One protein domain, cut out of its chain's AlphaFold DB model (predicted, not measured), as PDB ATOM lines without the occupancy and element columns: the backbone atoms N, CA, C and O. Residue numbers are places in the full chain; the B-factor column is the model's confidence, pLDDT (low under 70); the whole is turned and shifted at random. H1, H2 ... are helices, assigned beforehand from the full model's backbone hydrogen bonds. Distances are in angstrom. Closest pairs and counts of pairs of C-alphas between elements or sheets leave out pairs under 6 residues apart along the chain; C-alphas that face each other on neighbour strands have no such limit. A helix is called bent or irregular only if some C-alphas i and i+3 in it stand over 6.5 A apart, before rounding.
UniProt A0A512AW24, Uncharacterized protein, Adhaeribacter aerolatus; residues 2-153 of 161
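What this domain is: This is residues 2 to 153 of the 161 residues of an uncharacterized protein of Adhaeribacter aerolatus (UniProt A0A512AW24). Two long helices, H2 and H4, make a narrow V; H5 bridges its open end, H3 makes a corner with H2 at H2's residues 51 to 53, and H1 packs on H2's side. Residues 62 to 67 stick out, and residues 110 to 141 form a long loop. The printed part has 152 residues with five named helices, H1 to H5 in order, and no named strand: all helix, mostly crossed in packing. It is loose, with a radius of gyration of the C-alphas of 19.6 A, and spans 56 by 36 by 29 A.

How they stand to each other: H1, residues 2 to 8, touches the hub H2, residues 22 to 53, at Leu 4 and Leu 28, whose C-alphas are 5.9 A apart, the closest. H3, residues 66 to 79, touches H2 with closest C-alphas Arg 75 and Leu 51 at 5.4 A, about perpendicular at 73 degrees, only just past steep. H4, residues 83 to 109, touches H2 at a shallow tilt of 29 degrees, opposite ways, with closest C-alphas Lys 86 and Ile 52 at 6.7 A; residues 86 to 98 alone touch residues 41 to 53. H5, residues 142 to 152, touches H2, with closest C-alphas Trp 148 and Gly 34 at 5.5 A, and H4, with closest C-alphas His 142 and Leu 105 at 5.0 A. H1 and H4 are apart. Every O i to N i+4 pair is within hydrogen-bond range in H1, H2, H3 and H4; in H5 5 of 7 are.

Where its parts are: H1 begins at C-alpha 2 (0.270, -29.442, -15.887). H2 is 45.8 A long, H4 39.0 A. H5, irregular with C-alphas 143 and 146 7.0 A apart, ends at C-alpha 152 (7.339, -32.236, -17.864).

The domain as a whole: The farthest C-alphas, Glu 20 and His 80, are 57.0 A apart. The printed part has no cut. Long links join H1 to H2, H2 to H3 and H4 to H5. Residues 127 to 128 and 135 to 138 have pLDDT under 70.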
ATOM      1  N   ILE A   2       0.163 -28.924 -17.272       89.44
ATOM      2  CA  ILE A   2       0.270 -29.442 -15.887       89.44
ATOM      3  C   ILE A   2      -1.018 -29.263 -15.071       89.44
ATOM      4  O   ILE A   2      -1.443 -30.193 -14.392       89.44
ATOM      5  N   GLU A   3      -1.686 -28.118 -15.207       91.69
ATOM      6  CA  GLU A   3      -2.919 -27.799 -14.474       91.69
ATOM      7  C   GLU A   3      -4.036 -28.840 -14.679       91.69
ATOM      8  O   GLU A   3      -4.796 -29.123 -13.756       91.69
ATOM      9  N   LEU A   4      -4.130 -29.454 -15.867       91.00
ATOM     10  CA  LEU A   4      -5.109 -30.517 -16.131       91.00
ATOM     11  C   LEU A   4      -4.773 -31.788 -15.349       91.00
ATOM     12  O   LEU A   4      -5.667 -32.437 -14.812       91.00
ATOM     13  N   ILE A   5      -3.487 -32.130 -15.270       91.62
ATOM     14  CA  ILE A   5      -3.009 -33.301 -14.534       91.62
ATOM     15  C   ILE A   5      -3.259 -33.094 -13.040       91.62
ATOM     16  O   ILE A   5      -3.857 -33.956 -12.407       91.62
ATOM     17  N   GLU A   6      -2.897 -31.933 -12.496       91.25
ATOM     18  CA  GLU A   6      -3.129 -31.595 -11.085       91.25
ATOM     19  C   GLU A   6      -4.618 -31.567 -10.720       91.25
ATOM     20  O   GLU A   6      -4.999 -31.933  -9.609       91.25
ATOM     21  N   LYS A   7      -5.476 -31.150 -11.657       93.62
ATOM     22  CA  LYS A   7      -6.927 -31.096 -11.455       93.62
ATOM     23  C   LYS A   7      -7.579 -32.479 -11.474       93.62
ATOM     24  O   LYS A   7      -8.532 -32.703 -10.724       93.62
ATOM     25  N   TYR A   8      -7.124 -33.376 -12.349       92.06
ATOM     26  CA  TYR A   8      -7.849 -34.609 -12.668       92.06
ATOM     27  C   TYR A   8      -7.169 -35.898 -12.207       92.06
ATOM     28  O   TYR A   8      -7.869 -36.893 -12.016       92.06
ATOM     29  N   VAL A   9      -5.855 -35.918 -11.986       90.56
ATOM     30  CA  VAL A   9      -5.166 -37.082 -11.411       90.56
ATOM     31  C   VAL A   9      -5.373 -37.097  -9.901       90.56
ATOM     32  O   VAL A   9      -5.064 -36.139  -9.200       90.56
ATOM     33  N   VAL A  10      -5.920 -38.201  -9.400       87.56
ATOM     34  CA  VAL A  10      -6.329 -38.344  -7.999       87.56
ATOM     35  C   VAL A  10      -5.181 -38.839  -7.130       87.56
ATOM     36  O   VAL A  10      -5.034 -38.408  -5.988       87.56
ATOM     37  N   ASP A  11      -4.381 -39.769  -7.649       85.19
ATOM     38  CA  ASP A  11      -3.307 -40.406  -6.896       85.19
ATOM     39  C   ASP A  11      -2.115 -40.824  -7.769       85.19
ATOM     40  O   ASP A  11      -2.158 -40.812  -9.000       85.19
ATOM     41  N   GLY A  12      -1.035 -41.244  -7.104       78.94
ATOM     42  CA  GLY A  12       0.173 -41.756  -7.755       78.94
ATOM     43  C   GLY A  12       0.019 -43.135  -8.410       78.94
ATOM     44  O   GLY A  12       0.979 -43.633  -8.992       78.94
ATOM     45  N   PHE A  13      -1.155 -43.772  -8.332       80.94
ATOM     46  CA  PHE A  13      -1.435 -45.056  -8.988       80.94
ATOM     47  C   PHE A  13      -2.078 -44.884 -10.373       80.94
ATOM     48  O   PHE A  13      -2.329 -45.877 -11.073       80.94
ATOM     49  N   GLY A  14      -2.302 -43.633 -10.784       80.12
ATOM     50  CA  GLY A  14      -2.851 -43.272 -12.084       80.12
ATOM     51  C   GLY A  14      -4.375 -43.306 -12.130       80.12
ATOM     52  O   GLY A  14      -4.932 -43.439 -13.220       80.12
ATOM     53  N   ASN A  15      -5.049 -43.222 -10.976       87.12
ATOM     54  CA  ASN A  15      -6.492 -43.011 -10.949       87.12
ATOM     55  C   ASN A  15      -6.809 -41.566 -11.333       87.12
ATOM     56  O   ASN A  15      -6.199 -40.638 -10.800       87.12
ATOM     57  N   ILE A  16      -7.778 -41.370 -12.230       89.44
ATOM     58  CA  ILE A  16      -8.204 -40.032 -12.655       89.44
ATOM     59  C   ILE A  16      -9.712 -39.834 -12.498       89.44
ATOM     60  O   ILE A  16     -10.500 -40.772 -12.648       89.44
ATOM     61  N   ASN A  17     -10.106 -38.589 -12.249       89.38
ATOM     62  CA  ASN A  17     -11.474 -38.117 -12.407       89.38
ATOM     63  C   ASN A  17     -11.646 -37.619 -13.843       89.38
ATOM     64  O   ASN A  17     -10.933 -36.716 -14.274       89.38
ATOM     65  N   LEU A  18     -12.579 -38.207 -14.591       87.69
ATOM     66  CA  LEU A  18     -12.816 -37.804 -15.973       87.69
ATOM     67  C   LEU A  18     -13.488 -36.421 -16.037       87.69
ATOM     68  O   LEU A  18     -14.488 -36.212 -15.345       87.69
ATOM     69  N   PRO A  19     -12.986 -35.499 -16.879       89.44
ATOM     70  CA  PRO A  19     -13.684 -34.258 -17.189       89.44
ATOM     71  C   PRO A  19     -15.050 -34.520 -17.836       89.44
ATOM     72  O   PRO A  19     -15.249 -35.531 -18.511       89.44
ATOM     73  N   GLU A  20     -15.981 -33.577 -17.684       88.50
ATOM     74  CA  GLU A  20     -17.304 -33.666 -18.321       88.50
ATOM     75  C   GLU A  20     -17.258 -33.321 -19.818       88.50
ATOM     76  O   GLU A  20     -18.011 -33.886 -20.608       88.50
ATOM     77  N   SER A  21     -16.377 -32.396 -20.211       90.81
ATOM     78  CA  SER A  21     -16.234 -31.940 -21.597       90.81
ATOM     79  C   SER A  21     -15.311 -32.860 -22.396       90.81
ATOM     80  O   SER A  21     -14.196 -33.142 -21.959       90.81
ATOM     81  N   GLU A  22     -15.728 -33.245 -23.603       87.00
ATOM     82  CA  GLU A  22     -14.902 -34.021 -24.542       87.00
ATOM     83  C   GLU A  22     -13.588 -33.312 -24.910       87.00
ATOM     84  O   GLU A  22     -12.547 -33.955 -25.030       87.00
ATOM     85  N   ASP A  23     -13.607 -31.980 -25.009       88.06
ATOM     86  CA  ASP A  23     -12.400 -31.180 -25.252       88.06
ATOM     87  C   ASP A  23     -11.404 -31.295 -24.085       88.06
ATOM     88  O   ASP A  23     -10.215 -31.541 -24.287       88.06
ATOM     89  N   GLU A  24     -11.887 -31.201 -22.842       90.00
ATOM     90  CA  GLU A  24     -11.025 -31.363 -21.668       90.00
ATOM     91  C   GLU A  24     -10.544 -32.807 -21.503       90.00
ATOM     92  O   GLU A  24      -9.388 -33.016 -21.130       90.00
ATOM     93  N   LYS A  25     -11.385 -33.807 -21.805       89.06
ATOM     94  CA  LYS A  25     -10.984 -35.223 -21.818       89.06
ATOM     95  C   LYS A  25      -9.821 -35.451 -22.784       89.06
ATOM     96  O   LYS A  25      -8.845 -36.100 -22.410       89.06
ATOM     97  N   ARG A  26      -9.895 -34.891 -23.996       88.50
ATOM     98  CA  ARG A  26      -8.834 -34.991 -25.008       88.50
ATOM     99  C   ARG A  26      -7.553 -34.302 -24.557       88.50
ATOM    100  O   ARG A  26      -6.492 -34.922 -24.579       88.50
ATOM    101  N   LYS A  27      -7.646 -33.054 -24.090       90.69
ATOM    102  CA  LYS A  27      -6.487 -32.306 -23.576       90.69
ATOM    103  C   LYS A  27      -5.825 -33.022 -22.403       90.69
ATOM    104  O   LYS A  27      -4.601 -33.087 -22.334       90.69
ATOM    105  N   LEU A  28      -6.619 -33.608 -21.506       91.62
ATOM    106  CA  LEU A  28      -6.108 -34.434 -20.416       91.62
ATOM    107  C   LEU A  28      -5.398 -35.686 -20.948       91.62
ATOM    108  O   LEU A  28      -4.301 -35.993 -20.493       91.62
ATOM    109  N   ALA A  29      -5.983 -36.395 -21.916       91.44
ATOM    110  CA  ALA A  29      -5.373 -37.589 -22.495       91.44
ATOM    111  C   ALA A  29      -4.033 -37.281 -23.190       91.44
ATOM    112  O   ALA A  29      -3.064 -38.019 -22.996       91.44
ATOM    113  N   ARG A  30      -3.952 -36.164 -23.924       92.50
ATOM    114  CA  ARG A  30      -2.717 -35.670 -24.560       92.50
ATOM    115  C   ARG A  30      -1.673 -35.253 -23.523       92.50
ATOM    116  O   ARG A  30      -0.538 -35.714 -23.590       92.50
ATOM    117  N   ALA A  31      -2.074 -34.518 -22.482       93.38
ATOM    118  CA  ALA A  31      -1.190 -34.168 -21.370       93.38
ATOM    119  C   ALA A  31      -0.633 -35.407 -20.642       93.38
ATOM    120  O   ALA A  31       0.550 -35.446 -20.313       93.38
ATOM    121  N   LEU A  32      -1.458 -36.436 -20.412       93.00
ATOM    122  CA  LEU A  32      -1.031 -37.693 -19.786       93.00
ATOM    123  C   LEU A  32      -0.082 -38.499 -20.683       93.00
ATOM    124  O   LEU A  32       0.879 -39.085 -20.178       93.00
ATOM    125  N   LEU A  33      -0.323 -38.520 -21.998       93.19
ATOM    126  CA  LEU A  33       0.604 -39.117 -22.958       93.19
ATOM    127  C   LEU A  33       1.951 -38.386 -22.926       93.19
ATOM    128  O   LEU A  33       2.981 -39.034 -22.741       93.19
ATOM    129  N   GLY A  34       1.938 -37.055 -23.035       94.44
ATOM    130  CA  GLY A  34       3.131 -36.216 -22.969       94.44
ATOM    131  C   GLY A  34       3.922 -36.430 -21.681       94.44
ATOM    132  O   GLY A  34       5.118 -36.714 -21.736       94.44
ATOM    133  N   LEU A  35       3.252 -36.411 -20.523       94.69
ATOM    134  CA  LEU A  35       3.867 -36.703 -19.223       94.69
ATOM    135  C   LEU A  35       4.566 -38.069 -19.225       94.69
ATOM    136  O   LEU A  35       5.692 -38.193 -18.744       94.69
ATOM    137  N   SER A  36       3.916 -39.099 -19.770       93.75
ATOM    138  CA  SER A  36       4.488 -40.445 -19.820       93.75
ATOM    139  C   SER A  36       5.685 -40.535 -20.769       93.75
ATOM    140  O   SER A  36       6.701 -41.135 -20.412       93.75
ATOM    141  N   LEU A  37       5.601 -39.943 -21.960       95.75
ATOM    142  CA  LEU A  37       6.686 -39.964 -22.943       95.75
ATOM    143  C   LEU A  37       7.915 -39.207 -22.437       95.75
ATOM    144  O   LEU A  37       9.019 -39.749 -22.474       95.75
ATOM    145  N   ILE A  38       7.721 -38.002 -21.899       96.69
ATOM    146  CA  ILE A  38       8.808 -37.189 -21.349       96.69
ATOM    147  C   ILE A  38       9.395 -37.823 -20.087       96.69
ATOM    148  O   ILE A  38      10.612 -37.896 -19.960       96.69
ATOM    149  N   GLY A  39       8.570 -38.379 -19.195       95.88
ATOM    150  CA  GLY A  39       9.068 -39.113 -18.031       95.88
ATOM    151  C   GLY A  39       9.928 -40.324 -18.413       95.88
ATOM    152  O   GLY A  39      10.951 -40.590 -17.782       95.88
ATOM    153  N   ASN A  40       9.560 -41.039 -19.482       96.00
ATOM    154  CA  ASN A  40      10.382 -42.124 -20.019       96.00
ATOM    155  C   ASN A  40      11.684 -41.610 -20.649       96.00
ATOM    156  O   ASN A  40      12.730 -42.221 -20.428       96.00
ATOM    157  N   LEU A  41      11.634 -40.508 -21.405       96.62
ATOM    158  CA  LEU A  41      12.819 -39.861 -21.972       96.62
ATOM    159  C   LEU A  41      13.806 -39.477 -20.862       96.62
ATOM    160  O   LEU A  41      14.946 -39.935 -20.882       96.62
ATOM    161  N   ASP A  42      13.348 -38.727 -19.860       96.56
ATOM    162  CA  ASP A  42      14.145 -38.305 -18.706       96.56
ATOM    163  C   ASP A  42      14.763 -39.499 -17.970       96.56
ATOM    164  O   ASP A  42      15.937 -39.467 -17.617       96.56
ATOM    165  N   ASN A  43      14.005 -40.582 -17.771       95.12
ATOM    166  CA  ASN A  43      14.519 -41.793 -17.134       95.12
ATOM    167  C   ASN A  43      15.662 -42.436 -17.942       95.12
ATOM    168  O   ASN A  43      16.670 -42.859 -17.376       95.12
ATOM    169  N   TRP A  44      15.539 -42.496 -19.270       95.88
ATOM    170  CA  TRP A  44      16.616 -42.999 -20.125       95.88
ATOM    171  C   TRP A  44      17.834 -42.074 -20.141       95.88
ATOM    172  O   TRP A  44      18.959 -42.577 -20.111       95.88
ATOM    173  N   LEU A  45      17.625 -40.755 -20.128       96.44
ATOM    174  CA  LEU A  45      18.704 -39.773 -20.010       96.44
ATOM    175  C   LEU A  45      19.436 -39.909 -18.670       96.44
ATOM    176  O   LEU A  45      20.658 -40.020 -18.668       96.44
ATOM    177  N   ASN A  46      18.709 -40.024 -17.554       95.12
ATOM    178  CA  ASN A  46      19.284 -40.258 -16.224       95.12
ATOM    179  C   ASN A  46      20.192 -41.493 -16.219       95.12
ATOM    180  O   ASN A  46      21.336 -41.421 -15.776       95.12
ATOM    181  N   ASN A  47      19.706 -42.609 -16.767       92.75
ATOM    182  CA  ASN A  47      20.485 -43.844 -16.854       92.75
ATOM    183  C   ASN A  47      21.738 -43.677 -17.726       92.75
ATOM    184  O   ASN A  47      22.807 -44.185 -17.389       92.75
ATOM    185  N   ALA A  48      21.625 -42.977 -18.855       94.06
ATOM    186  CA  ALA A  48      22.759 -42.727 -19.735       94.06
ATOM    187  C   ALA A  48      23.809 -41.820 -19.073       94.06
ATOM    188  O   ALA A  48      25.006 -42.074 -19.200       94.06
ATOM    189  N   PHE A  49      23.376 -40.787 -18.353       94.88
ATOM    190  CA  PHE A  49      24.275 -39.849 -17.682       94.88
ATOM    191  C   PHE A  49      24.957 -40.489 -16.483       94.88
ATOM    192  O   PHE A  49      26.162 -40.313 -16.323       94.88
ATOM    193  N   ASP A  50      24.245 -41.320 -15.723       94.25
ATOM    194  CA  ASP A  50      24.836 -42.116 -14.652       94.25
ATOM    195  C   ASP A  50      25.997 -42.987 -15.163       94.25
ATOM    196  O   ASP A  50      27.070 -43.007 -14.561       94.25
ATOM    197  N   LEU A  51      25.837 -43.642 -16.318       93.19
ATOM    198  CA  LEU A  51      26.906 -44.442 -16.933       93.19
ATOM    199  C   LEU A  51      28.145 -43.617 -17.322       93.19
ATOM    200  O   LEU A  51      29.249 -44.164 -17.373       93.19
ATOM    201  N   ILE A  52      27.971 -42.330 -17.633       94.38
ATOM    202  CA  ILE A  52      29.042 -41.421 -18.074       94.38
ATOM    203  C   ILE A  52      29.745 -40.771 -16.876       94.38
ATOM    204  O   ILE A  52      30.979 -40.652 -16.849       94.38
ATOM    205  N   ASP A  53      28.967 -40.328 -15.894       93.50
ATOM    206  CA  ASP A  53      29.452 -39.544 -14.763       93.50
ATOM    207  C   ASP A  53      30.015 -40.420 -13.655       93.50
ATOM    208  O   ASP A  53      31.067 -40.101 -13.091       93.50
ATOM    209  N   ASN A  54      29.360 -41.548 -13.383       90.50
ATOM    210  CA  ASN A  54      29.643 -42.355 -12.211       90.50
ATOM    211  C   ASN A  54      30.462 -43.592 -12.573       90.50
ATOM    212  O   ASN A  54      30.044 -44.468 -13.334       90.50
ATOM    213  N   HIS A  55      31.646 -43.687 -11.963       86.12
ATOM    214  CA  HIS A  55      32.533 -44.843 -12.106       86.12
ATOM    215  C   HIS A  55      31.898 -46.132 -11.554       86.12
ATOM    216  O   HIS A  55      32.161 -47.223 -12.060       86.12
ATOM    217  N   GLU A  56      31.065 -46.016 -10.521       84.38
ATOM    218  CA  GLU A  56      30.336 -47.129  -9.913       84.38
ATOM    219  C   GLU A  56      28.837 -46.812  -9.887       84.38
ATOM    220  O   GLU A  56      28.482 -45.650  -9.683       84.38
ATOM    221  N   PRO A  57      27.962 -47.809 -10.108       83.69
ATOM    222  CA  PRO A  57      26.521 -47.614  -9.999       83.69
ATOM    223  C   PRO A  57      26.120 -47.301  -8.554       83.69
ATOM    224  O   PRO A  57      26.703 -47.848  -7.616       83.69
ATOM    225  N   GLU A  58      25.071 -46.495  -8.384       80.56
ATOM    226  CA  GLU A  58      24.484 -46.213  -7.065       80.56
ATOM    227  C   GLU A  58      23.980 -47.493  -6.376       80.56
ATOM    228  O   GLU A  58      24.194 -47.686  -5.178       80.56
ATOM    229  N   GLU A  59      23.399 -48.417  -7.152       81.31
ATOM    230  CA  GLU A  59      23.018 -49.757  -6.704       81.31
ATOM    231  C   GLU A  59      23.873 -50.836  -7.395       81.31
ATOM    232  O   GLU A  59      23.595 -51.246  -8.528       81.31
ATOM    233  N   PRO A  60      24.927 -51.347  -6.734       80.06
ATOM    234  CA  PRO A  60      25.780 -52.377  -7.308       80.06
ATOM    235  C   PRO A  60      25.055 -53.705  -7.519       80.06
ATOM    236  O   PRO A  60      24.276 -54.175  -6.686       80.06
ATOM    237  N   PHE A  61      25.405 -54.393  -8.605       80.69
ATOM    238  CA  PHE A  61      24.942 -55.756  -8.843       80.69
ATOM    239  C   PHE A  61      25.400 -56.692  -7.714       80.69
ATOM    240  O   PHE A  61      26.594 -56.870  -7.485       80.69
ATOM    241  N   LEU A  62      24.447 -57.376  -7.071       81.25
ATOM    242  CA  LEU A  62      24.721 -58.334  -5.986       81.25
ATOM    243  C   LEU A  62      25.606 -59.516  -6.415       81.25
ATOM    244  O   LEU A  62      26.241 -60.158  -5.579       81.25
ATOM    245  N   ARG A  63      25.603 -59.858  -7.710       82.00
ATOM    246  CA  ARG A  63      26.407 -60.938  -8.298       82.00
ATOM    247  C   ARG A  63      26.864 -60.562  -9.693       82.00
ATOM    248  O   ARG A  63      26.102 -59.984 -10.467       82.00
ATOM    249  N   GLU A  64      28.076 -60.979 -10.034       84.00
ATOM    250  CA  GLU A  64      28.615 -60.767 -11.367       84.00
ATOM    251  C   GLU A  64      27.871 -61.625 -12.404       84.00
ATOM    252  O   GLU A  64      27.759 -62.846 -12.278       84.00
ATOM    253  N   ASN A  65      27.335 -60.978 -13.435       88.12
ATOM    254  CA  ASN A  65      26.630 -61.603 -14.548       88.12
ATOM    255  C   ASN A  65      26.991 -60.899 -15.874       88.12
ATOM    256  O   ASN A  65      27.949 -60.130 -15.958       88.12
ATOM    257  N   ALA A  66      26.304 -61.224 -16.971       87.50
ATOM    258  CA  ALA A  66      26.588 -60.590 -18.264       87.50
ATOM    259  C   ALA A  66      26.277 -59.080 -18.268       87.50
ATOM    260  O   ALA A  66      27.033 -58.306 -18.851       87.50
ATOM    261  N   LEU A  67      25.204 -58.665 -17.589       85.06
ATOM    262  CA  LEU A  67      24.787 -57.264 -17.501       85.06
ATOM    263  C   LEU A  67      25.761 -56.450 -16.646       85.06
ATOM    264  O   LEU A  67      26.221 -55.408 -17.099       85.06
ATOM    265  N   SER A  68      26.165 -56.966 -15.482       88.25
ATOM    266  CA  SER A  68      27.118 -56.284 -14.599       88.25
ATOM    267  C   SER A  68      28.493 -56.106 -15.249       88.25
ATOM    268  O   SER A  68      29.151 -55.089 -15.056       88.25
ATOM    269  N   ARG A  69      28.939 -57.083 -16.054       87.50
ATOM    270  CA  ARG A  69      30.197 -56.982 -16.812       87.50
ATOM    271  C   ARG A  69      30.115 -55.926 -17.909       87.50
ATOM    272  O   ARG A  69      31.084 -55.198 -18.110       87.50
ATOM    273  N   LYS A  70      28.974 -55.833 -18.598       88.44
ATOM    274  CA  LYS A  70      28.727 -54.804 -19.615       88.44
ATOM    275  C   LYS A  70      28.688 -53.411 -18.984       88.44
ATOM    276  O   LYS A  70      29.379 -52.530 -19.478       88.44
ATOM    277  N   ASP A  71      27.950 -53.238 -17.889       89.75
ATOM    278  CA  ASP A  71      27.865 -51.979 -17.136       89.75
ATOM    279  C   ASP A  71      29.258 -51.494 -16.698       89.75
ATOM    280  O   ASP A  71      29.686 -50.405 -17.081       89.75
ATOM    281  N   LYS A  72      30.032 -52.364 -16.036       89.50
ATOM    282  CA  LYS A  72      31.407 -52.055 -15.621       89.50
ATOM    283  C   LYS A  72      32.297 -51.649 -16.797       89.50
ATOM    284  O   LYS A  72      33.081 -50.712 -16.678       89.50
ATOM    285  N   ALA A  73      32.196 -52.347 -17.930       89.69
ATOM    286  CA  ALA A  73      32.976 -52.020 -19.120       89.69
ATOM    287  C   ALA A  73      32.613 -50.638 -19.693       89.69
ATOM    288  O   ALA A  73      33.514 -49.900 -20.086       89.69
ATOM    289  N   PHE A  74      31.326 -50.274 -19.703       89.62
ATOM    290  CA  PHE A  74      30.876 -48.948 -20.135       89.62
ATOM    291  C   PHE A  74      31.415 -47.842 -19.228       89.62
ATOM    292  O   PHE A  74      32.039 -46.907 -19.721       89.62
ATOM    293  N   ARG A  75      31.259 -47.976 -17.908       93.56
ATOM    294  CA  ARG A  75      31.735 -46.967 -16.946       93.56
ATOM    295  C   ARG A  75      33.245 -46.765 -17.024       93.56
ATOM    296  O   ARG A  75      33.721 -45.634 -17.051       93.56
ATOM    297  N   LEU A  76      34.008 -47.854 -17.148       91.56
ATOM    298  CA  LEU A  76      35.462 -47.786 -17.326       91.56
ATOM    299  C   LEU A  76      35.869 -47.066 -18.620       91.56
ATOM    300  O   LEU A  76      36.881 -46.368 -18.627       91.56
ATOM    301  N   ALA A  77      35.091 -47.196 -19.699       91.12
ATOM    302  CA  ALA A  77      35.368 -46.497 -20.953       91.12
ATOM    303  C   ALA A  77      35.233 -44.969 -20.816       91.12
ATOM    304  O   ALA A  77      35.988 -44.231 -21.449       91.12
ATOM    305  N   PHE A  78      34.319 -44.495 -19.965       92.88
ATOM    306  CA  PHE A  78      34.104 -43.064 -19.722       92.88
ATOM    307  C   PHE A  78      34.906 -42.511 -18.536       92.88
ATOM    308  O   PHE A  78      35.096 -41.298 -18.442       92.88
ATOM    309  N   ALA A  79      35.424 -43.368 -17.650       90.94
ATOM    310  CA  ALA A  79      36.125 -42.976 -16.423       90.94
ATOM    311  C   ALA A  79      37.332 -42.049 -16.652       90.94
ATOM    312  O   ALA A  79      37.646 -41.227 -15.794       90.94
ATOM    313  N   HIS A  80      38.005 -42.180 -17.797       89.75
ATOM    314  CA  HIS A  80      39.216 -41.420 -18.124       89.75
ATOM    315  C   HIS A  80      38.964 -40.167 -18.969       89.75
ATOM    316  O   HIS A  80      39.912 -39.435 -19.253       89.75
ATOM    317  N   LEU A  81      37.723 -39.929 -19.399       93.00
ATOM    318  CA  LEU A  81      37.386 -38.742 -20.177       93.00
ATOM    319  C   LEU A  81      37.322 -37.517 -19.267       93.00
ATOM    320  O   LEU A  81      36.847 -37.597 -18.133       93.00
ATOM    321  N   ASP A  82      37.775 -36.375 -19.781       95.19
ATOM    322  CA  ASP A  82      37.568 -35.106 -19.098       95.19
ATOM    323  C   ASP A  82      36.087 -34.694 -19.120       95.19
ATOM    324  O   ASP A  82      35.284 -35.163 -19.933       95.19
ATOM    325  N   ASN A  83      35.723 -33.793 -18.206       94.12
ATOM    326  CA  ASN A  83      34.338 -33.359 -18.056       94.12
ATOM    327  C   ASN A  83      33.800 -32.659 -19.314       94.12
ATOM    328  O   ASN A  83      32.622 -32.800 -19.611       94.12
ATOM    329  N   ALA A  84      34.631 -31.946 -20.079       95.69
ATOM    330  CA  ALA A  84      34.160 -31.243 -21.271       95.69
ATOM    331  C   ALA A  84      33.726 -32.229 -22.366       95.69
ATOM    332  O   ALA A  84      32.692 -32.034 -23.005       95.69
ATOM    333  N   VAL A  85      34.478 -33.317 -22.550       95.50
ATOM    334  CA  VAL A  85      34.111 -34.401 -23.467       95.50
ATOM    335  C   VAL A  85      32.855 -35.121 -22.981       95.50
ATOM    336  O   VAL A  85      31.972 -35.399 -23.791       95.50
ATOM    337  N   LYS A  86      32.739 -35.394 -21.675       95.25
ATOM    338  CA  LYS A  86      31.536 -36.020 -21.102       95.25
ATOM    339  C   LYS A  86      30.284 -35.188 -21.362       95.25
ATOM    340  O   LYS A  86      29.298 -35.740 -21.837       95.25
ATOM    341  N   GLU A  87      30.342 -33.876 -21.143       95.25
ATOM    342  CA  GLU A  87      29.215 -32.982 -21.435       95.25
ATOM    343  C   GLU A  87      28.839 -33.001 -22.923       95.25
ATOM    344  O   GLU A  87      27.662 -33.113 -23.253       95.25
ATOM    345  N   LYS A  88      29.816 -33.022 -23.845       96.12
ATOM    346  CA  LYS A  88      29.519 -33.169 -25.283       96.12
ATOM    347  C   LYS A  88      28.867 -34.498 -25.642       96.12
ATOM    348  O   LYS A  88      28.008 -34.536 -26.519       96.12
ATOM    349  N   ILE A  89      29.242 -35.584 -24.975       95.81
ATOM    350  CA  ILE A  89      28.574 -36.876 -25.164       95.81
ATOM    351  C   ILE A  89      27.121 -36.793 -24.679       95.81
ATOM    352  O   ILE A  89      26.232 -37.281 -25.373       95.81
ATOM    353  N   LYS A  90      26.864 -36.158 -23.529       95.56
ATOM    354  CA  LYS A  90      25.500 -35.975 -23.010       95.56
ATOM    355  C   LYS A  90      24.638 -35.134 -23.945       95.56
ATOM    356  O   LYS A  90      23.532 -35.564 -24.241       95.56
ATOM    357  N   GLU A  91      25.156 -34.018 -24.462       95.00
ATOM    358  CA  GLU A  91      24.467 -33.200 -25.476       95.00
ATOM    359  C   GLU A  91      24.036 -34.061 -26.680       95.00
ATOM    360  O   GLU A  91      22.861 -34.095 -27.030       95.00
ATOM    361  N   ILE A  92      24.948 -34.867 -27.243       96.44
ATOM    362  CA  ILE A  92      24.633 -35.755 -28.379       96.44
ATOM    363  C   ILE A  92      23.542 -36.778 -28.024       96.44
ATOM    364  O   ILE A  92      22.689 -37.100 -28.858       96.44
ATOM    365  N   ILE A  93      23.574 -37.324 -26.806       96.62
ATOM    366  CA  ILE A  93      22.565 -38.279 -26.332       96.62
ATOM    367  C   ILE A  93      21.195 -37.603 -26.228       96.62
ATOM    368  O   ILE A  93      20.211 -38.192 -26.678       96.62
ATOM    369  N   ILE A  94      21.137 -36.385 -25.684       94.94
ATOM    370  CA  ILE A  94      19.912 -35.580 -25.584       94.94
ATOM    371  C   ILE A  94      19.328 -35.335 -26.974       94.94
ATOM    372  O   ILE A  94      18.167 -35.679 -27.209       94.94
ATOM    373  N   ASP A  95      20.135 -34.828 -27.905       93.94
ATOM    374  CA  ASP A  95      19.700 -34.509 -29.270       93.94
ATOM    375  C   ASP A  95      19.170 -35.752 -29.985       93.94
ATOM    376  O   ASP A  95      18.102 -35.742 -30.600       93.94
ATOM    377  N   THR A  96      19.899 -36.864 -29.866       96.62
ATOM    378  CA  THR A  96      19.528 -38.123 -30.519       96.62
ATOM    379  C   THR A  96      18.231 -38.681 -29.940       96.62
ATOM    380  O   THR A  96      17.341 -39.073 -30.694       96.62
ATOM    381  N   ALA A  97      18.100 -38.726 -28.612       95.94
ATOM    382  CA  ALA A  97      16.911 -39.267 -27.959       95.94
ATOM    383  C   ALA A  97      15.664 -38.418 -28.265       95.94
ATOM    384  O   ALA A  97      14.604 -38.963 -28.581       95.94
ATOM    385  N   SER A  98      15.816 -37.095 -28.262       93.50
ATOM    386  CA  SER A  98      14.759 -36.143 -28.623       93.50
ATOM    387  C   SER A  98      14.360 -36.266 -30.086       93.50
ATOM    388  O   SER A  98      13.172 -36.330 -30.395       93.50
ATOM    389  N   GLY A  99      15.337 -36.388 -30.987       95.56
ATOM    390  CA  GLY A  99      15.097 -36.605 -32.412       95.56
ATOM    391  C   GLY A  99      14.351 -37.911 -32.695       95.56
ATOM    392  O   GLY A  99      13.461 -37.941 -33.547       95.56
ATOM    393  N   VAL A 100      14.652 -38.983 -31.954       96.81
ATOM    394  CA  VAL A 100      13.916 -40.259 -32.035       96.81
ATOM    395  C   VAL A 100      12.474 -40.100 -31.557       96.81
ATOM    396  O   VAL A 100      11.559 -40.586 -32.229       96.81
ATOM    397  N   LEU A 101      12.249 -39.415 -30.432       96.12
ATOM    398  CA  LEU A 101      10.900 -39.151 -29.930       96.12
ATOM    399  C   LEU A 101      10.099 -38.315 -30.935       96.12
ATOM    400  O   LEU A 101       9.015 -38.732 -31.334       96.12
ATOM    401  N   PHE A 102      10.661 -37.203 -31.413       95.62
ATOM    402  CA  PHE A 102      10.043 -36.354 -32.431       95.62
ATOM    403  C   PHE A 102       9.684 -37.144 -33.695       95.62
ATOM    404  O   PHE A 102       8.541 -37.115 -34.140       95.62
ATOM    405  N   SER A 103      10.626 -37.926 -34.230       95.38
ATOM    406  CA  SER A 103      10.391 -38.743 -35.430       95.38
ATOM    407  C   SER A 103       9.285 -39.782 -35.220       95.38
ATOM    408  O   SER A 103       8.523 -40.080 -36.141       95.38
ATOM    409  N   SER A 104       9.175 -40.329 -34.006       93.94
ATOM    410  CA  SER A 104       8.108 -41.270 -33.651       93.94
ATOM    411  C   SER A 104       6.742 -40.585 -33.635       93.94
ATOM    412  O   SER A 104       5.785 -41.149 -34.156       93.94
ATOM    413  N   LEU A 105       6.655 -39.360 -33.105       93.38
ATOM    414  CA  LEU A 105       5.422 -38.564 -33.116       93.38
ATOM    415  C   LEU A 105       5.005 -38.200 -34.544       93.38
ATOM    416  O   LEU A 105       3.875 -38.481 -34.923       93.38
ATOM    417  N   VAL A 106       5.940 -37.722 -35.375       92.75
ATOM    418  CA  VAL A 106       5.686 -37.463 -36.806       92.75
ATOM    419  C   VAL A 106       5.180 -38.720 -37.514       92.75
ATOM    420  O   VAL A 106       4.279 -38.647 -38.343       92.75
ATOM    421  N   THR A 107       5.717 -39.893 -37.169       91.88
ATOM    422  CA  THR A 107       5.241 -41.167 -37.732       91.88
ATOM    423  C   THR A 107       3.801 -41.471 -37.322       91.88
ATOM    424  O   THR A 107       3.064 -42.037 -38.123       91.88
ATOM    425  N   PHE A 108       3.389 -41.121 -36.100       90.06
ATOM    426  CA  PHE A 108       1.995 -41.267 -35.674       90.06
ATOM    427  C   PHE A 108       1.064 -40.300 -36.403       90.06
ATOM    428  O   PHE A 108      -0.034 -40.704 -36.778       90.06
ATOM    429  N   ASP A 109       1.521 -39.075 -36.648       89.19
ATOM    430  CA  ASP A 109       0.733 -38.039 -37.319       89.19
ATOM    431  C   ASP A 109       0.611 -38.285 -38.836       89.19
ATOM    432  O   ASP A 109      -0.428 -38.027 -39.439       89.19
ATOM    433  N   GLN A 110       1.666 -38.811 -39.471       89.38
ATOM    434  CA  GLN A 110       1.809 -38.877 -40.933       89.38
ATOM    435  C   GLN A 110       2.108 -40.296 -41.438       89.38
ATOM    436  O   GLN A 110       2.945 -40.500 -42.321       89.38
ATOM    437  N   PHE A 111       1.449 -41.306 -40.873       89.69
ATOM    438  CA  PHE A 111       1.717 -42.694 -41.239       89.69
ATOM    439  C   PHE A 111       1.342 -42.994 -42.704       89.69
ATOM    440  O   PHE A 111       0.189 -42.898 -43.117       89.69
ATOM    441  N   GLU A 112       2.323 -43.415 -43.506       87.50
ATOM    442  CA  GLU A 112       2.176 -43.551 -44.968       87.50
ATOM    443  C   GLU A 112       1.113 -44.574 -45.411       87.50
ATOM    444  O   GLU A 112       0.617 -44.514 -46.538       87.50
ATOM    445  N   TYR A 113       0.770 -45.530 -44.544       90.81
ATOM    446  CA  TYR A 113      -0.118 -46.647 -44.876       90.81
ATOM    447  C   TYR A 113      -1.530 -46.518 -44.281       90.81
ATOM    448  O   TYR A 113      -2.333 -47.441 -44.438       90.81
ATOM    449  N   GLY A 114      -1.854 -45.406 -43.611       85.06
ATOM    450  CA  GLY A 114      -3.192 -45.136 -43.072       85.06
ATOM    451  C   GLY A 114      -3.182 -44.245 -41.831       85.06
ATOM    452  O   GLY A 114      -2.142 -43.745 -41.435       85.06
ATOM    453  N   ASP A 115      -4.338 -44.095 -41.188       83.81
ATOM    454  CA  ASP A 115      -4.469 -43.278 -39.975       83.81
ATOM    455  C   ASP A 115      -4.139 -44.107 -38.719       83.81
ATOM    456  O   ASP A 115      -4.697 -45.193 -38.514       83.81
ATOM    457  N   ILE A 116      -3.259 -43.595 -37.853       84.50
ATOM    458  CA  ILE A 116      -3.003 -44.181 -36.531       84.50
ATOM    459  C   ILE A 116      -3.929 -43.518 -35.509       84.50
ATOM    460  O   ILE A 116      -3.804 -42.335 -35.209       84.50
ATOM    461  N   CYS A 117      -4.833 -44.305 -34.924       83.38
ATOM    462  CA  CYS A 117      -5.668 -43.851 -33.815       83.38
ATOM    463  C   CYS A 117      -5.025 -44.229 -32.480       83.38
ATOM    464  O   CYS A 117      -4.886 -45.416 -32.165       83.38
ATOM    465  N   ILE A 118      -4.680 -43.226 -31.674       86.31
ATOM    466  CA  ILE A 118      -4.171 -43.424 -30.313       86.31
ATOM    467  C   ILE A 118      -5.293 -43.098 -29.330       86.31
ATOM    468  O   ILE A 118      -5.872 -42.016 -29.382       86.31
ATOM    469  N   SER A 119      -5.585 -44.025 -28.417       88.31
ATOM    470  CA  SER A 119      -6.598 -43.837 -27.375       88.31
ATOM    471  C   SER A 119      -6.058 -44.226 -26.003       88.31
ATOM    472  O   SER A 119      -5.411 -45.269 -25.865       88.31
ATOM    473  N   LEU A 120      -6.386 -43.445 -24.978       87.12
ATOM    474  CA  LEU A 120      -6.098 -43.746 -23.580       87.12
ATOM    475  C   LEU A 120      -7.325 -44.375 -22.922       87.12
ATOM    476  O   LEU A 120      -8.409 -43.810 -22.966       87.12
ATOM    477  N   ARG A 121      -7.161 -45.510 -22.240       88.81
ATOM    478  CA  ARG A 121      -8.176 -46.028 -21.309       88.81
ATOM    479  C   ARG A 121      -7.703 -45.793 -19.883       88.81
ATOM    480  O   ARG A 121      -6.857 -46.551 -19.402       88.81
ATOM    481  N   PRO A 122      -8.183 -44.736 -19.220       83.56
ATOM    482  CA  PRO A 122      -7.696 -44.386 -17.907       83.56
ATOM    483  C   PRO A 122      -8.256 -45.319 -16.838       83.56
ATOM    484  O   PRO A 122      -9.350 -45.875 -16.968       83.56
ATOM    485  N   LYS A 123      -7.505 -45.467 -15.749       84.56
ATOM    486  CA  LYS A 123      -8.009 -46.119 -14.543       84.56
ATOM    487  C   LYS A 123      -8.898 -45.120 -13.808       84.56
ATOM    488  O   LYS A 123      -8.466 -44.006 -13.516       84.56
ATOM    489  N   THR A 124     -10.131 -45.510 -13.518       81.69
ATOM    490  CA  THR A 124     -11.074 -44.698 -12.745       81.69
ATOM    491  C   THR A 124     -11.467 -45.445 -11.474       81.69
ATOM    492  O   THR A 124     -11.550 -46.677 -11.456       81.69
ATOM    493  N   LEU A 125     -11.721 -44.703 -10.393       75.19
ATOM    494  CA  LEU A 125     -12.093 -45.282  -9.094       75.19
ATOM    495  C   LEU A 125     -13.448 -46.008  -9.128       75.19
ATOM    496  O   LEU A 125     -13.691 -46.905  -8.325       75.19
ATOM    497  N   ASP A 126     -14.325 -45.636 -10.060       75.31
ATOM    498  CA  ASP A 126     -15.641 -46.246 -10.255       75.31
ATOM    499  C   ASP A 126     -15.621 -47.453 -11.215       75.31
ATOM    500  O   ASP A 126     -16.665 -48.062 -11.464       75.31
ATOM    501  N   GLY A 127     -14.448 -47.806 -11.757       68.69
ATOM    502  CA  GLY A 127     -14.257 -48.924 -12.683       68.69
ATOM    503  C   GLY A 127     -14.826 -48.702 -14.089       68.69
ATOM    504  O   GLY A 127     -14.803 -49.630 -14.903       68.69
ATOM    505  N   LYS A 128     -15.334 -47.505 -14.404       68.69
ATOM    506  CA  LYS A 128     -15.834 -47.146 -15.735       68.69
ATOM    507  C   LYS A 128     -14.730 -46.486 -16.561       68.69
ATOM    508  O   LYS A 128     -14.593 -45.269 -16.567       68.69
ATOM    509  N   SER A 129     -13.966 -47.287 -17.305       71.19
ATOM    510  CA  SER A 129     -12.999 -46.745 -18.270       71.19
ATOM    511  C   SER A 129     -13.662 -46.532 -19.633       71.19
ATOM    512  O   SER A 129     -14.032 -47.504 -20.299       71.19
ATOM    513  N   GLU A 130     -13.770 -45.285 -20.074       80.69
ATOM    514  CA  GLU A 130     -14.032 -44.938 -21.473       80.69
ATOM    515  C   GLU A 130     -12.697 -44.750 -22.209       80.69
ATOM    516  O   GLU A 130     -11.712 -44.324 -21.608       80.69
ATOM    517  N   ALA A 131     -12.635 -45.113 -23.492       85.38
ATOM    518  CA  ALA A 131     -11.469 -44.792 -24.308       85.38
ATOM    519  C   ALA A 131     -11.519 -43.307 -24.684       85.38
ATOM    520  O   ALA A 131     -12.504 -42.851 -25.252       85.38
ATOM    521  N   LEU A 132     -10.464 -42.574 -24.350       85.75
ATOM    522  CA  LEU A 132     -10.281 -41.175 -24.698       85.75
ATOM    523  C   LEU A 132      -9.383 -41.097 -25.926       85.75
ATOM    524  O   LEU A 132      -8.222 -41.507 -25.859       85.75
ATOM    525  N   ASP A 133      -9.901 -40.578 -27.031       84.44
ATOM    526  CA  ASP A 133      -9.103 -40.383 -28.238       84.44
ATOM    527  C   ASP A 133      -8.080 -39.258 -28.022       84.44
ATOM    528  O   ASP A 133      -8.413 -38.166 -27.558       84.44
ATOM    529  N   ILE A 134      -6.819 -39.552 -28.340       82.50
ATOM    530  CA  ILE A 134      -5.672 -38.644 -28.203       82.50
ATOM    531  C   ILE A 134      -5.393 -37.949 -29.540       82.50
ATOM    532  O   ILE A 134      -5.130 -36.745 -29.579       82.50
ATOM    533  N   SER A 135      -5.445 -38.710 -30.634       69.62
ATOM    534  CA  SER A 135      -5.234 -38.203 -31.989       69.62
ATOM    535  C   SER A 135      -6.465 -37.423 -32.453       69.62
ATOM    536  O   SER A 135      -7.559 -37.988 -32.526       69.62
ATOM    537  N   ASP A 136      -6.285 -36.145 -32.789       65.94
ATOM    538  CA  ASP A 136      -7.282 -35.352 -33.505       65.94
ATOM    539  C   ASP A 136      -6.827 -35.161 -34.953       65.94
ATOM    540  O   ASP A 136      -5.638 -35.040 -35.216       65.94
ATOM    541  N   LYS A 137      -7.767 -35.069 -35.895       62.69
ATOM    542  CA  LYS A 137      -7.456 -34.768 -37.306       62.69
ATOM    543  C   LYS A 137      -6.924 -33.346 -37.522       62.69
ATOM    544  O   LYS A 137      -6.580 -33.000 -38.648       62.69
ATOM    545  N   TRP A 138      -6.954 -32.517 -36.482       62.81
ATOM    546  CA  TRP A 138      -6.667 -31.087 -36.542       62.81
ATOM    547  C   TRP A 138      -5.433 -30.674 -35.736       62.81
ATOM    548  O   TRP A 138      -4.981 -29.545 -35.906       62.81
ATOM    549  N   GLU A 139      -4.909 -31.549 -34.873       75.88
ATOM    550  CA  GLU A 139      -3.777 -31.248 -33.988       75.88
ATOM    551  C   GLU A 139      -2.801 -32.423 -33.947       75.88
ATOM    552  O   GLU A 139      -3.061 -33.458 -33.317       75.88
ATOM    553  N   ASP A 140      -1.652 -32.213 -34.580       86.38
ATOM    554  CA  ASP A 140      -0.574 -33.187 -34.653       86.38
ATOM    555  C   ASP A 140       0.135 -33.310 -33.293       86.38
ATOM    556  O   ASP A 140       0.235 -32.356 -32.516       86.38
ATOM    557  N   LEU A 141       0.597 -34.510 -32.949       90.19
ATOM    558  CA  LEU A 141       1.264 -34.780 -31.673       90.19
ATOM    559  C   LEU A 141       2.680 -34.206 -31.635       90.19
ATOM    560  O   LEU A 141       3.141 -33.791 -30.571       90.19
ATOM    561  N   HIS A 142       3.387 -34.185 -32.769       91.88
ATOM    562  CA  HIS A 142       4.748 -33.647 -32.824       91.88
ATOM    563  C   HIS A 142       4.811 -32.147 -32.500       91.88
ATOM    564  O   HIS A 142       5.808 -31.698 -31.931       91.88
ATOM    565  N   ASP A 143       3.743 -31.399 -32.784       91.75
ATOM    566  CA  ASP A 143       3.625 -29.975 -32.453       91.75
ATOM    567  C   ASP A 143       3.524 -29.721 -30.940       91.75
ATOM    568  O   ASP A 143       3.906 -28.649 -30.465       91.75
ATOM    569  N   GLU A 144       3.070 -30.702 -30.152       92.38
ATOM    570  CA  GLU A 144       2.989 -30.571 -28.690       92.38
ATOM    571  C   GLU A 144       4.297 -30.878 -27.969       92.38
ATOM    572  O   GLU A 144       4.458 -30.507 -26.802       92.38
ATOM    573  N   LEU A 145       5.249 -31.531 -28.639       93.69
ATOM    574  CA  LEU A 145       6.497 -31.956 -28.013       93.69
ATOM    575  C   LEU A 145       7.239 -30.809 -27.292       93.69
ATOM    576  O   LEU A 145       7.667 -31.029 -26.155       93.69
ATOM    577  N   PRO A 146       7.369 -29.587 -27.855       92.81
ATOM    578  CA  PRO A 146       8.003 -28.473 -27.150       92.81
ATOM    579  C   PRO A 146       7.275 -28.081 -25.858       92.81
ATOM    580  O   PRO A 146       7.923 -27.789 -24.849       92.81
ATOM    581  N   GLU A 147       5.937 -28.092 -25.859       92.81
ATOM    582  CA  GLU A 147       5.155 -27.808 -24.654       92.81
ATOM    583  C   GLU A 147       5.328 -28.928 -23.619       92.81
ATOM    584  O   GLU A 147       5.510 -28.640 -22.434       92.81
ATOM    585  N   TRP A 148       5.323 -30.195 -24.041       95.00
ATOM    586  CA  TRP A 148       5.542 -31.330 -23.143       95.00
ATOM    587  C   TRP A 148       6.918 -31.288 -22.488       95.00
ATOM    588  O   TRP A 148       7.016 -31.475 -21.277       95.00
ATOM    589  N   ILE A 149       7.971 -31.002 -23.256       93.88
ATOM    590  CA  ILE A 149       9.329 -30.831 -22.726       93.88
ATOM    591  C   ILE A 149       9.344 -29.724 -21.671       93.88
ATOM    592  O   ILE A 149       9.876 -29.927 -20.580       93.88
ATOM    593  N   GLU A 150       8.733 -28.573 -21.965       92.69
ATOM    594  CA  GLU A 150       8.732 -27.440 -21.039       92.69
ATOM    595  C   GLU A 150       7.981 -27.735 -19.738       92.69
ATOM    596  O   GLU A 150       8.414 -27.328 -18.659       92.69
ATOM    597  N   ASN A 151       6.854 -28.437 -19.841       92.50
ATOM    598  CA  ASN A 151       6.006 -28.741 -18.697       92.50
ATOM    599  C   ASN A 151       6.535 -29.921 -17.866       92.50
ATOM    600  O   ASN A 151       6.365 -29.928 -16.649       92.50
ATOM    601  N   PHE A 152       7.128 -30.934 -18.502       94.50
ATOM    602  CA  PHE A 152       7.339 -32.236 -17.864       94.50
ATOM    603  C   PHE A 152       8.804 -32.661 -17.739       94.50
ATOM    604  O   PHE A 152       9.082 -33.527 -16.912       94.50
ATOM    605  N   SER A 153       9.740 -32.090 -18.510       93.19
ATOM    606  CA  SER A 153      11.138 -32.536 -18.472       93.19
ATOM    607  C   SER A 153      11.964 -31.816 -17.406       93.19
ATOM    608  O   SER A 153      11.936 -30.588 -17.250       93.19
TER     609      SER A 153